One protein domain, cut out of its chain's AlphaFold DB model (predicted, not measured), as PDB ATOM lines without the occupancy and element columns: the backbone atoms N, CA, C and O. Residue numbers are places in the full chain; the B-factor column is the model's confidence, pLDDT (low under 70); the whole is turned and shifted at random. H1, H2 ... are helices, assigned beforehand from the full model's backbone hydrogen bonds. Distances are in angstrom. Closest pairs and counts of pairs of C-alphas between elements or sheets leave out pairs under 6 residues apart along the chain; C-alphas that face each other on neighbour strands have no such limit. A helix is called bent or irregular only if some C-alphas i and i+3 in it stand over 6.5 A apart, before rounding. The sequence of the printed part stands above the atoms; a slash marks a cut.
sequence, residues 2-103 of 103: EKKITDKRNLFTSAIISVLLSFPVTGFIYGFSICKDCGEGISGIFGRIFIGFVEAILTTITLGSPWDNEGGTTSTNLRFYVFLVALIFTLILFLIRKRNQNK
ATOM      1  N   GLU A   2     212.099 195.501 188.364       70.50
ATOM      2  CA  GLU A   2     213.265 195.769 189.218       70.50
ATOM      3  C   GLU A   2     214.269 196.790 188.644       70.50
ATOM      4  O   GLU A   2     214.580 197.782 189.299       70.50
ATOM      5  N   LYS A   3     214.664 196.661 187.366       73.69
ATOM      6  CA  LYS A   3     215.578 197.611 186.692       73.69
ATOM      7  C   LYS A   3     215.076 199.064 186.715       73.69
ATOM      8  O   LYS A   3     215.843 199.992 186.945       73.69
ATOM      9  N   LYS A   4     213.762 199.262 186.553       74.38
ATOM     10  CA  LYS A   4     213.123 200.591 186.531       74.38
ATOM     11  C   LYS A   4     213.104 201.241 187.923       74.38
ATOM     12  O   LYS A   4     213.121 202.464 188.021       74.38
ATOM     13  N   ILE A   5     213.067 200.436 188.987       80.50
ATOM     14  CA  ILE A   5     213.136 200.901 190.381       80.50
ATOM     15  C   ILE A   5     214.578 201.311 190.714       80.50
ATOM     16  O   ILE A   5     214.798 202.388 191.271       80.50
ATOM     17  N   THR A   6     215.559 200.510 190.294       82.56
ATOM     18  CA  THR A   6     216.987 200.798 190.487       82.56
ATOM     19  C   THR A   6     217.432 202.065 189.756       82.56
ATOM     20  O   THR A   6     218.090 202.911 190.362       82.56
ATOM     21  N   ASP A   7     217.005 202.265 188.506       86.00
ATOM     22  CA  ASP A   7     217.313 203.482 187.742       86.00
ATOM     23  C   ASP A   7     216.747 204.743 188.411       86.00
ATOM     24  O   ASP A   7     217.447 205.749 188.535       86.00
ATOM     25  N   LYS A   8     215.505 204.684 188.913       88.56
ATOM     26  CA  LYS A   8     214.894 205.796 189.660       88.56
ATOM     27  C   LYS A   8     215.657 206.107 190.946       88.56
ATOM     28  O   LYS A   8     215.923 207.273 191.228       88.56
ATOM     29  N   ARG A   9     216.048 205.079 191.708       89.12
ATOM     30  CA  ARG A   9     216.844 205.244 192.935       89.12
ATOM     31  C   ARG A   9     218.216 205.854 192.637       89.12
ATOM     32  O   ARG A   9     218.667 206.740 193.363       89.12
ATOM     33  N   ASN A  10     218.864 205.416 191.561       90.62
ATOM     34  CA  ASN A  10     220.156 205.943 191.130       90.62
ATOM     35  C   ASN A  10     220.048 207.406 190.696       90.62
ATOM     36  O   ASN A  10     220.884 208.207 191.100       90.62
ATOM     37  N   LEU A  11     219.010 207.763 189.935       92.81
ATOM     38  CA  LEU A  11     218.748 209.147 189.541       92.81
ATOM     39  C   LEU A  11     218.502 210.037 190.764       92.81
ATOM     40  O   LEU A  11     219.119 211.088 190.887       92.81
ATOM     41  N   PHE A  12     217.647 209.594 191.688       93.88
ATOM     42  CA  PHE A  12     217.299 210.357 192.885       93.88
ATOM     43  C   PHE A  12     218.511 210.595 193.796       93.88
ATOM     44  O   PHE A  12     218.788 211.721 194.199       93.88
ATOM     45  N   THR A  13     219.287 209.546 194.071       94.44
ATOM     46  CA  THR A  13     220.500 209.674 194.892       94.44
ATOM     47  C   THR A  13     221.580 210.505 194.196       94.44
ATOM     48  O   THR A  13     222.255 211.283 194.864       94.44
ATOM     49  N   SER A  14     221.727 210.398 192.871       94.75
ATOM     50  CA  SER A  14     222.612 211.282 192.103       94.75
ATOM     51  C   SER A  14     222.163 212.740 192.181       94.75
ATOM     52  O   SER A  14     223.012 213.608 192.351       94.75
ATOM     53  N   ALA A  15     220.857 213.014 192.115       95.12
ATOM     54  CA  ALA A  15     220.320 214.367 192.225       95.12
ATOM     55  C   ALA A  15     220.609 214.988 193.599       95.12
ATOM     56  O   ALA A  15     221.119 216.102 193.660       95.12
ATOM     57  N   ILE A  16     220.379 214.255 194.696       95.94
ATOM     58  CA  ILE A  16     220.671 214.747 196.056       95.94
ATOM     59  C   ILE A  16     222.155 215.093 196.209       95.94
ATOM     60  O   ILE A  16     222.492 216.194 196.640       95.94
ATOM     61  N   ILE A  17     223.044 214.171 195.825       95.19
ATOM     62  CA  ILE A  17     224.495 214.384 195.926       95.19
ATOM     63  C   ILE A  17     224.915 215.592 195.081       95.19
ATOM     64  O   ILE A  17     225.707 216.418 195.527       95.19
ATOM     65  N   SER A  18     224.356 215.719 193.880       95.81
ATOM     66  CA  SER A  18     224.673 216.816 192.965       95.81
ATOM     67  C   SER A  18     224.216 218.166 193.492       95.81
ATOM     68  O   SER A  18     224.972 219.126 193.396       95.81
ATOM     69  N   VAL A  19     223.021 218.245 194.083       94.88
ATOM     70  CA  VAL A  19     222.531 219.474 194.719       94.88
ATOM     71  C   VAL A  19     223.466 219.881 195.854       94.88
ATOM     72  O   VAL A  19     223.921 221.020 195.868       94.88
ATOM     73  N   LEU A  20     223.842 218.956 196.740       94.50
ATOM     74  CA  LEU A  20     224.748 219.258 197.855       94.50
ATOM     75  C   LEU A  20     226.131 219.731 197.385       94.50
ATOM     76  O   LEU A  20     226.670 220.684 197.937       94.50
ATOM     77  N   LEU A  21     226.693 219.102 196.350       95.31
ATOM     78  CA  LEU A  21     228.006 219.472 195.810       95.31
ATOM     79  C   LEU A  21     227.976 220.743 194.955       95.31
ATOM     80  O   LEU A  21     228.996 221.417 194.825       95.31
ATOM     81  N   SER A  22     226.829 221.082 194.366       96.56
ATOM     82  CA  SER A  22     226.731 222.211 193.440       96.56
ATOM     83  C   SER A  22     227.008 223.559 194.101       96.56
ATOM     84  O   SER A  22     227.647 224.404 193.477       96.56
ATOM     85  N   PHE A  23     226.607 223.752 195.360       94.62
ATOM     86  CA  PHE A  23     226.859 224.991 196.101       94.62
ATOM     87  C   PHE A  23     228.356 225.263 196.321       94.62
ATOM     88  O   PHE A  23     228.837 226.277 195.805       94.62
ATOM     89  N   PRO A  24     229.129 224.386 196.995       96.06
ATOM     90  CA  PRO A  24     230.542 224.652 197.245       96.06
ATOM     91  C   PRO A  24     231.360 224.693 195.955       96.06
ATOM     92  O   PRO A  24     232.272 225.507 195.844       96.06
ATOM     93  N   VAL A  25     231.027 223.877 194.947       96.44
ATOM     94  CA  VAL A  25     231.742 223.902 193.660       96.44
ATOM     95  C   VAL A  25     231.504 225.214 192.918       96.44
ATOM     96  O   VAL A  25     232.455 225.811 192.415       96.44
ATOM     97  N   THR A  26     230.259 225.689 192.871       95.62
ATOM     98  CA  THR A  26     229.943 226.962 192.208       95.62
ATOM     99  C   THR A  26     230.609 228.128 192.929       95.62
ATOM    100  O   THR A  26     231.233 228.961 192.273       95.62
ATOM    101  N   GLY A  27     230.537 228.153 194.264       92.56
ATOM    102  CA  GLY A  27     231.213 229.168 195.072       92.56
ATOM    103  C   GLY A  27     232.725 229.158 194.870       92.56
ATOM    104  O   GLY A  27     233.320 230.209 194.652       92.56
ATOM    105  N   PHE A  28     233.344 227.975 194.818       94.44
ATOM    106  CA  PHE A  28     234.776 227.854 194.552       94.44
ATOM    107  C   PHE A  28     235.175 228.433 193.197       94.44
ATOM    108  O   PHE A  28     236.098 229.242 193.116       94.44
ATOM    109  N   ILE A  29     234.471 228.036 192.133       93.69
ATOM    110  CA  ILE A  29     234.747 228.517 190.773       93.69
ATOM    111  C   ILE A  29     234.571 230.037 190.707       93.69
ATOM    112  O   ILE A  29     235.419 230.732 190.145       93.69
ATOM    113  N   TYR A  30     233.502 230.553 191.317       91.31
ATOM    114  CA  TYR A  30     233.241 231.984 191.380       91.31
ATOM    115  C   TYR A  30     234.368 232.734 192.100       91.31
ATOM    116  O   TYR A  30     234.987 233.611 191.494       91.31
ATOM    117  N   GLY A  31     234.711 232.336 193.329       89.25
ATOM    118  CA  GLY A  31     235.773 232.965 194.119       89.25
ATOM    119  C   GLY A  31     237.143 232.918 193.445       89.25
ATOM    120  O   GLY A  31     237.859 233.920 193.397       89.25
ATOM    121  N   PHE A  32     237.478 231.785 192.827       90.75
ATOM    122  CA  PHE A  32     238.718 231.639 192.067       90.75
ATOM    123  C   PHE A  32     238.780 232.602 190.865       90.75
ATOM    124  O   PHE A  32     239.839 233.164 190.554       90.75
ATOM    125  N   SER A  33     237.642 232.804 190.191       88.44
ATOM    126  CA  SER A  33     237.538 233.657 189.001       88.44
ATOM    127  C   SER A  33     237.528 235.154 189.321       88.44
ATOM    128  O   SER A  33     238.121 235.936 188.576       88.44
ATOM    129  N   ILE A  34     236.902 235.558 190.430       85.00
ATOM    130  CA  ILE A  34     236.655 236.972 190.731       85.00
ATOM    131  C   ILE A  34     237.821 237.671 191.427       85.00
ATOM    132  O   ILE A  34     237.842 238.900 191.471       85.00
ATOM    133  N   CYS A  35     238.810 236.934 191.944       80.19
ATOM    134  CA  CYS A  35     239.968 237.563 192.571       80.19
ATOM    135  C   CYS A  35     240.798 238.352 191.541       80.19
ATOM    136  O   CYS A  35     241.614 237.785 190.805       80.19
ATOM    137  N   LYS A  36     240.573 239.668 191.484       74.31
ATOM    138  CA  LYS A  36     241.308 240.608 190.624       74.31
ATOM    139  C   LYS A  36     242.654 240.999 191.236       74.31
ATOM    140  O   LYS A  36     243.628 241.122 190.504       74.31
ATOM    141  N   ASP A  37     242.722 241.067 192.565       73.00
ATOM    142  CA  ASP A  37     243.901 241.540 193.305       73.00
ATOM    143  C   ASP A  37     244.913 240.439 193.638       73.00
ATOM    144  O   ASP A  37     245.959 240.700 194.223       73.00
ATOM    145  N   CYS A  38     244.644 239.191 193.242       78.12
ATOM    146  CA  CYS A  38     245.545 238.076 193.521       78.12
ATOM    147  C   CYS A  38     246.904 238.194 192.791       78.12
ATOM    148  O   CYS A  38     247.840 237.495 193.153       78.12
ATOM    149  N   GLY A  39     247.066 239.081 191.805       73.12
ATOM    150  CA  GLY A  39     248.307 239.190 191.031       73.12
ATOM    151  C   GLY A  39     248.577 237.970 190.134       73.12
ATOM    152  O   GLY A  39     247.792 237.016 190.083       73.12
ATOM    153  N   GLU A  40     249.678 238.016 189.383       80.69
ATOM    154  CA  GLU A  40     250.112 236.934 188.488       80.69
ATOM    155  C   GLU A  40     251.138 236.006 189.163       80.69
ATOM    156  O   GLU A  40     251.814 236.375 190.123       80.69
ATOM    157  N   GLY A  41     251.270 234.779 188.653       82.69
ATOM    158  CA  GLY A  41     252.237 233.795 189.149       82.69
ATOM    159  C   GLY A  41     251.735 232.937 190.317       82.69
ATOM    160  O   GLY A  41     250.543 232.851 190.609       82.69
ATOM    161  N   ILE A  42     252.670 232.238 190.969       82.50
ATOM    162  CA  ILE A  42     252.368 231.194 191.965       82.50
ATOM    163  C   ILE A  42     251.654 231.770 193.196       82.50
ATOM    164  O   ILE A  42     250.669 231.194 193.656       82.50
ATOM    165  N   SER A  43     252.103 232.922 193.702       81.06
ATOM    166  CA  SER A  43     251.470 233.614 194.833       81.06
ATOM    167  C   SER A  43     250.013 233.979 194.541       81.06
ATOM    168  O   SER A  43     249.154 233.809 195.406       81.06
ATOM    169  N   GLY A  44     249.709 234.388 193.307       86.75
ATOM    170  CA  GLY A  44     248.342 234.707 192.909       86.75
ATOM    171  C   GLY A  44     247.438 233.502 192.742       86.75
ATOM    172  O   GLY A  44     246.259 233.567 193.089       86.75
ATOM    173  N   ILE A  45     247.977 232.362 192.307       88.94
ATOM    174  CA  ILE A  45     247.223 231.103 192.289       88.94
ATOM    175  C   ILE A  45     246.818 230.708 193.713       88.94
ATOM    176  O   ILE A  45     245.656 230.370 193.935       88.94
ATOM    177  N   PHE A  46     247.726 230.804 194.690       89.81
ATOM    178  CA  PHE A  46     247.392 230.515 196.090       89.81
ATOM    179  C   PHE A  46     246.312 231.452 196.639       89.81
ATOM    180  O   PHE A  46     245.379 230.979 197.291       89.81
ATOM    181  N   GLY A  47     246.378 232.747 196.317       88.62
ATOM    182  CA  GLY A  47     245.322 233.702 196.663       88.62
ATOM    183  C   GLY A  47     243.965 233.314 196.066       88.62
ATOM    184  O   GLY A  47     242.965 233.260 196.779       88.62
ATOM    185  N   ARG A  48     243.927 232.952 194.777       90.56
ATOM    186  CA  ARG A  48     242.689 232.532 194.091       90.56
ATOM    187  C   ARG A  48     242.096 231.268 194.698       90.56
ATOM    188  O   ARG A  48     240.882 231.179 194.851       90.56
ATOM    189  N   ILE A  49     242.940 230.300 195.057       92.38
ATOM    190  CA  ILE A  49     242.514 229.072 195.740       92.38
ATOM    191  C   ILE A  49     241.895 229.413 197.099       92.38
ATOM    192  O   ILE A  49     240.819 228.910 197.417       92.38
ATOM    193  N   PHE A  50     242.543 230.282 197.879       90.94
ATOM    194  CA  PHE A  50     242.038 230.702 199.184       90.94
ATOM    195  C   PHE A  50     240.671 231.389 199.073       90.94
ATOM    196  O   PHE A  50     239.723 230.970 199.735       90.94
ATOM    197  N   ILE A  51     240.536 232.376 198.181       90.00
ATOM    198  CA  ILE A  51     239.257 233.063 197.942       90.00
ATOM    199  C   ILE A  51     238.195 232.092 197.419       90.00
ATOM    200  O   ILE A  51     237.051 232.143 197.863       90.00
ATOM    201  N   GLY A  52     238.567 231.155 196.542       92.56
ATOM    202  CA  GLY A  52     237.687 230.069 196.115       92.56
ATOM    203  C   GLY A  52     237.133 229.273 197.300       92.56
ATOM    204  O   GLY A  52     235.930 229.054 197.386       92.56
ATOM    205  N   PHE A  53     237.969 228.870 198.259       93.50
ATOM    206  CA  PHE A  53     237.486 228.148 199.443       93.50
ATOM    207  C   PHE A  53     236.560 228.986 200.328       93.50
ATOM    208  O   PHE A  53     235.555 228.467 200.816       93.50
ATOM    209  N   VAL A  54     236.864 230.271 200.510       90.94
ATOM    210  CA  VAL A  54     235.998 231.190 201.261       90.94
ATOM    211  C   VAL A  54     234.625 231.289 200.591       90.94
ATOM    212  O   VAL A  54     233.605 231.049 201.237       90.94
ATOM    213  N   GLU A  55     234.587 231.542 199.283       90.75
ATOM    214  CA  GLU A  55     233.342 231.646 198.516       90.75
ATOM    215  C   GLU A  55     232.586 230.313 198.418       90.75
ATOM    216  O   GLU A  55     231.356 230.302 198.402       90.75
ATOM    217  N   ALA A  56     233.281 229.172 198.423       93.69
ATOM    218  CA  ALA A  56     232.652 227.854 198.503       93.69
ATOM    219  C   ALA A  56     231.835 227.690 199.794       93.69
ATOM    220  O   ALA A  56     230.692 227.224 199.758       93.69
ATOM    221  N   ILE A  57     232.407 228.097 200.931       92.69
ATOM    222  CA  ILE A  57     231.732 228.051 202.233       92.69
ATOM    223  C   ILE A  57     230.574 229.051 202.251       92.69
ATOM    224  O   ILE A  57     229.448 228.670 202.577       92.69
ATOM    225  N   LEU A  58     230.819 230.299 201.839       90.25
ATOM    226  CA  LEU A  58     229.797 231.347 201.818       90.25
ATOM    227  C   LEU A  58     228.614 230.961 200.932       90.25
ATOM    228  O   LEU A  58     227.486 230.953 201.409       90.25
ATOM    229  N   THR A  59     228.860 230.538 199.691       91.81
ATOM    230  CA  THR A  59     227.812 230.104 198.750       91.81
ATOM    231  C   THR A  59     226.988 228.941 199.300       91.81
ATOM    232  O   THR A  59     225.786 228.856 199.043       91.81
ATOM    233  N   THR A  60     227.611 228.052 200.077       93.06
ATOM    234  CA  THR A  60     226.916 226.940 200.738       93.06
ATOM    235  C   THR A  60     226.006 227.429 201.864       93.06
ATOM    236  O   THR A  60     224.869 226.974 201.959       93.06
ATOM    237  N   ILE A  61     226.467 228.376 202.684       91.25
ATOM    238  CA  ILE A  61     225.685 228.941 203.797       91.25
ATOM    239  C   ILE A  61     224.551 229.836 203.277       91.25
ATOM    240  O   ILE A  61     223.418 229.741 203.744       91.25
ATOM    241  N   THR A  62     224.833 230.690 202.293       90.69
ATOM    242  CA  THR A  62     223.872 231.656 201.737       90.69
ATOM    243  C   THR A  62     222.943 231.046 200.693       90.69
ATOM    244  O   THR A  62     222.071 231.739 200.160       90.69
ATOM    245  N   LEU A  63     223.126 229.764 200.361       90.88
ATOM    246  CA  LEU A  63     222.412 229.073 199.288       90.88
ATOM    247  C   LEU A  63     222.517 229.826 197.947       90.88
ATOM    248  O   LEU A  63     221.541 229.958 197.203       90.88
ATOM    249  N   GLY A  64     223.702 230.371 197.658       86.31
ATOM    250  CA  GLY A  64     223.986 231.164 196.458       86.31
ATOM    251  C   GLY A  64     223.275 232.515 196.395       86.31
ATOM    252  O   GLY A  64     223.227 233.127 195.326       86.31
ATOM    253  N   SER A  65     222.692 232.974 197.507       84.38
ATOM    254  CA  SER A  65     222.186 234.338 197.618       84.38
ATOM    255  C   SER A  65     223.335 235.337 197.492       84.38
ATOM    256  O   SER A  65     224.397 235.079 198.064       84.38
ATOM    257  N   PRO A  66     223.123 236.477 196.808       80.00
ATOM    258  CA  PRO A  66     224.063 237.586 196.882       80.00
ATOM    259  C   PRO A  66     224.290 237.962 198.350       80.00
ATOM    260  O   PRO A  66     223.343 237.981 199.144       80.00
ATOM    261  N   TRP A  67     225.550 238.200 198.695       75.00
ATOM    262  CA  TRP A  67     225.977 238.638 200.014       75.00
ATOM    263  C   TRP A  67     226.963 239.780 199.826       75.00
ATOM    264  O   TRP A  67     227.892 239.672 199.025       75.00
ATOM    265  N   ASP A  68     226.759 240.863 200.565       66.81
ATOM    266  CA  ASP A  68     227.672 241.995 200.542       66.81
ATOM    267  C   ASP A  68     228.882 241.630 201.397       66.81
ATOM    268  O   ASP A  68     228.811 241.569 202.627       66.81
ATOM    269  N   ASN A  69     229.987 241.282 200.739       63.31
ATOM    270  CA  ASN A  69     231.244 241.049 201.428       63.31
ATOM    271  C   ASN A  69     232.032 242.365 201.520       63.31
ATOM    272  O   ASN A  69     232.074 243.167 200.591       63.31
ATOM    273  N   GLU A  70     232.700 242.586 202.652       54.09
ATOM    274  CA  GLU A  70     233.617 243.726 202.817       54.09
ATOM    275  C   GLU A  70     234.872 243.603 201.925       54.09
ATOM    276  O   GLU A  70     235.702 244.503 201.877       54.09
ATOM    277  N   GLY A  71     235.002 242.492 201.188       53.94
ATOM    278  CA  GLY A  71     236.092 242.204 200.257       53.94
ATOM    279  C   GLY A  71     235.954 242.859 198.880       53.94
ATOM    280  O   GLY A  71     236.776 242.584 198.009       53.94
ATOM    281  N   GLY A  72     234.933 243.692 198.653       52.91
ATOM    282  CA  GLY A  72     234.800 244.485 197.427       52.91
ATOM    283  C   GLY A  72     234.468 243.678 196.166       52.91
ATOM    284  O   GLY A  72     234.666 244.179 195.055       52.91
ATOM    285  N   THR A  73     233.967 242.442 196.297       57.62
ATOM    286  CA  THR A  73     233.499 241.682 195.131       57.62
ATOM    287  C   THR A  73     232.047 242.032 194.805       57.62
ATOM    288  O   THR A  73     231.282 242.514 195.637       57.62
ATOM    289  N   THR A  74     231.657 241.869 193.539       64.69
ATOM    290  CA  THR A  74     230.292 242.194 193.105       64.69
ATOM    291  C   THR A  74     229.301 241.215 193.731       64.69
ATOM    292  O   THR A  74     229.492 240.002 193.670       64.69
ATOM    293  N   SER A  75     228.229 241.748 194.320       72.75
ATOM    294  CA  SER A  75     227.123 240.984 194.903       72.75
ATOM    295  C   SER A  75     226.372 240.237 193.790       72.75
ATOM    296  O   SER A  75     225.447 240.759 193.165       72.75
ATOM    297  N   THR A  76     226.841 239.030 193.457       81.56
ATOM    298  CA  THR A  76     226.344 238.240 192.320       81.56
ATOM    299  C   THR A  76     225.427 237.128 192.805       81.56
ATOM    300  O   THR A  76     225.755 236.370 193.713       81.56
ATOM    301  N   ASN A  77     224.270 236.983 192.160       88.81
ATOM    302  CA  ASN A  77     223.366 235.871 192.424       88.81
ATOM    303  C   ASN A  77     223.884 234.586 191.758       88.81
ATOM    304  O   ASN A  77     223.849 234.452 190.532       88.81
ATOM    305  N   LEU A  78     224.333 233.625 192.569       89.94
ATOM    306  CA  LEU A  78     224.928 232.375 192.091       89.94
ATOM    307  C   LEU A  78     223.910 231.245 191.892       89.94
ATOM    308  O   LEU A  78     224.260 230.200 191.345       89.94
ATOM    309  N   ARG A  79     222.642 231.432 192.278       92.75
ATOM    310  CA  ARG A  79     221.625 230.359 192.296       92.75
ATOM    311  C   ARG A  79     221.408 229.699 190.938       92.75
ATOM    312  O   ARG A  79     221.244 228.484 190.868       92.75
ATOM    313  N   PHE A  80     221.425 230.481 189.857       93.06
ATOM    314  CA  PHE A  80     221.277 229.936 188.506       93.06
ATOM    315  C   PHE A  80     222.465 229.041 188.120       93.06
ATOM    316  O   PHE A  80     222.275 227.954 187.577       93.06
ATOM    317  N   TYR A  81     223.684 229.459 188.464       93.06
ATOM    318  CA  TYR A  81     224.890 228.668 188.227       93.06
ATOM    319  C   TYR A  81     224.910 227.400 189.085       93.06
ATOM    320  O   TYR A  81     225.199 226.326 188.565       93.06
ATOM    321  N   VAL A  82     224.495 227.495 190.353       95.25
ATOM    322  CA  VAL A  82     224.317 226.335 191.239       95.25
ATOM    323  C   VAL A  82     223.341 225.330 190.623       95.25
ATOM    324  O   VAL A  82     223.650 224.140 190.546       95.25
ATOM    325  N   PHE A  83     222.195 225.791 190.113       95.88
ATOM    326  CA  PHE A  83     221.229 224.925 189.432       95.88
ATOM    327  C   PHE A  83     221.836 224.230 188.204       95.88
ATOM    328  O   PHE A  83     221.667 223.020 188.027       95.88
ATOM    329  N   LEU A  84     222.583 224.968 187.377       96.06
ATOM    330  CA  LEU A  84     223.243 224.412 186.197       96.06
ATOM    331  C   LEU A  84     224.274 223.337 186.578       96.06
ATOM    332  O   LEU A  84     224.271 222.245 186.003       96.06
ATOM    333  N   VAL A  85     225.116 223.610 187.579       96.19
ATOM    334  CA  VAL A  85     226.115 222.657 188.088       96.19
ATOM    335  C   VAL A  85     225.436 221.415 188.666       96.19
ATOM    336  O   VAL A  85     225.855 220.296 188.365       96.19
ATOM    337  N   ALA A  86     224.346 221.579 189.422       96.62
ATOM    338  CA  ALA A  86     223.572 220.460 189.956       96.62
ATOM    339  C   ALA A  86     223.020 219.559 188.840       96.62
ATOM    340  O   ALA A  86     223.083 218.331 188.947       96.62
ATOM    341  N   LEU A  87     222.509 220.142 187.753       96.88
ATOM    342  CA  LEU A  87     221.983 219.392 186.610       96.88
ATOM    343  C   LEU A  87     223.094 218.597 185.912       96.88
ATOM    344  O   LEU A  87     222.942 217.393 185.683       96.88
ATOM    345  N   ILE A  88     224.229 219.245 185.636       96.75
ATOM    346  CA  ILE A  88     225.395 218.612 185.008       96.75
ATOM    347  C   ILE A  88     225.894 217.441 185.861       96.75
ATOM    348  O   ILE A  88     226.054 216.327 185.356       96.75
ATOM    349  N   PHE A  89     226.081 217.650 187.164       97.00
ATOM    350  CA  PHE A  89     226.527 216.599 188.080       97.00
ATOM    351  C   PHE A  89     225.520 215.455 188.181       97.00
ATOM    352  O   PHE A  89     225.922 214.288 188.179       97.00
ATOM    353  N   THR A  90     224.220 215.761 188.170       96.69
ATOM    354  CA  THR A  90     223.169 214.737 188.223       96.69
ATOM    355  C   THR A  90     223.264 213.819 187.013       96.69
ATOM    356  O   THR A  90     223.255 212.594 187.170       96.69
ATOM    357  N   LEU A  91     223.402 214.399 185.815       96.12
ATOM    358  CA  LEU A  91     223.562 213.646 184.573       96.12
ATOM    359  C   LEU A  91     224.835 212.798 184.592       96.12
ATOM    360  O   LEU A  91     224.768 211.600 184.316       96.12
ATOM    361  N   ILE A  92     225.975 213.384 184.966       95.56
ATOM    362  CA  ILE A  92     227.261 212.675 185.021       95.56
ATOM    363  C   ILE A  92     227.185 211.488 185.989       95.56
ATOM    364  O   ILE A  92     227.464 210.352 185.598       95.56
ATOM    365  N   LEU A  93     226.756 211.711 187.235       94.12
ATOM    366  CA  LEU A  93     226.676 210.656 188.250       94.12
ATOM    367  C   LEU A  93     225.673 209.566 187.869       94.12
ATOM    368  O   LEU A  93     225.937 208.379 188.079       94.12
ATOM    369  N   PHE A  94     224.528 209.941 187.296       94.25
ATOM    370  CA  PHE A  94     223.551 208.976 186.800       94.25
ATOM    371  C   PHE A  94     224.131 208.103 185.679       94.25
ATOM    372  O   PHE A  94     224.021 206.877 185.746       94.25
ATOM    373  N   LEU A  95     224.794 208.704 184.684       93.00
ATOM    374  CA  LEU A  95     225.397 207.973 183.567       93.00
ATOM    375  C   LEU A  95     226.531 207.045 184.021       93.00
ATOM    376  O   LEU A  95     226.588 205.897 183.574       93.00
ATOM    377  N   ILE A  96     227.391 207.493 184.944       92.19
ATOM    378  CA  ILE A  96     228.461 206.665 185.527       92.19
ATOM    379  C   ILE A  96     227.867 205.442 186.228       92.19
ATOM    380  O   ILE A  96     228.279 204.309 185.969       92.19
ATOM    381  N   ARG A  97     226.859 205.648 187.082       89.62
ATOM    382  CA  ARG A  97     226.204 204.550 187.808       89.62
ATOM    383  C   ARG A  97     225.488 203.593 186.864       89.62
ATOM    384  O   ARG A  97     225.623 202.384 187.019       89.62
ATOM    385  N   LYS A  98     224.792 204.117 185.853       88.25
ATOM    386  CA  LYS A  98     224.129 203.307 184.824       88.25
ATOM    387  C   LYS A  98     225.127 202.452 184.042       88.25
ATOM    388  O   LYS A  98     224.850 201.284 183.785       88.25
ATOM    389  N   ARG A  99     226.296 203.001 183.692       89.12
ATOM    390  CA  ARG A  99     227.368 202.247 183.024       89.12
ATOM    391  C   ARG A  99     227.896 201.117 183.907       89.12
ATOM    392  O   ARG A  99     228.083 200.017 183.403       89.12
ATOM    393  N   ASN A 100     228.104 201.374 185.196       85.38
ATOM    394  CA  ASN A 100     228.630 200.372 186.127       85.38
ATOM    395  C   ASN A 100     227.656 199.220 186.412       85.38
ATOM    396  O   ASN A 100     228.114 198.165 186.816       85.38
ATOM    397  N   GLN A 101     226.348 199.393 186.195       79.94
ATOM    398  CA  GLN A 101     225.371 198.300 186.316       79.94
ATOM    399  C   GLN A 101     225.240 197.425 185.063       79.94
ATOM    400  O   GLN A 101     224.622 196.369 185.123       79.94
ATOM    401  N   ASN A 102     225.760 197.882 183.921       70.19
ATOM    402  CA  ASN A 102     225.761 197.115 182.673       70.19
ATOM    403  C   ASN A 102     227.092 196.372 182.441       70.19
ATOM    404  O   ASN A 102     227.240 195.737 181.399       70.19
ATOM    405  N   LYS A 103     228.060 196.522 183.350       60.41
ATOM    406  CA  LYS A 103     229.275 195.705 183.418       60.41
ATOM    407  C   LYS A 103     229.032 194.549 184.374       60.41
ATOM    408  O   LYS A 103     229.568 193.465 184.079       60.41
TER     409      LYS A 103
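AT A GLANCE: This is residues 2 to 103 of the 103 residues of an uncharacterized protein of Flavobacterium sp. KBS0721 (UniProt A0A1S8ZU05). A long kinked helix, H1, is the spine; H2 folds back over its last part, residues 23 to 33, and H3 crosses it near residue 18, apart from H2. The all-helix printed part has 102 residues with three named helices, H1, H2, H3 in order, and no named strand. It is loose, with a radius of gyration of the C-alphas of 17.0 A, and flat, spanning 55 by 29 by 15 A.

HOW THE PARTS SIT: H1, residues 2 to 34, has a kink of 37 degrees near residue 21; it is neither bent nor irregular, but only just: C-alphas 20 and 23 are 6.4 A apart. Its residues 23 to 33 alone touch H2, residues 42 to 61, at a steep tilt of 53 degrees, opposite ways; the closest C-alphas, of Gly 27 and Ala 56, are 3.9 A apart. H1 touches H3, residues 79 to 101, at a steep tilt of 41 degrees, opposite ways; the closest C-alphas, of Ser 18 and Ala 86, are 4.9 A apart. Every O i to N i+4 pair is within hydrogen-bond range in H2 and H3, and 27 of 29 in H1.

IN THESE COORDINATES: H1 runs 47.4 A from C-alpha 2 at (213.265, 195.769, 189.218), H2 29.3 A, and H3 32.8 A to C-alpha 101 at (225.371, 198.300, 186.316).

THE WHOLE: The farthest C-alphas, of Glu 2 and Gly 39, are 55.8 A apart. The printed part has no cut; the link from H2 to H3, residues 62 to 78, is long. Residues 68 to 74 and 103 have pLDDT under 70.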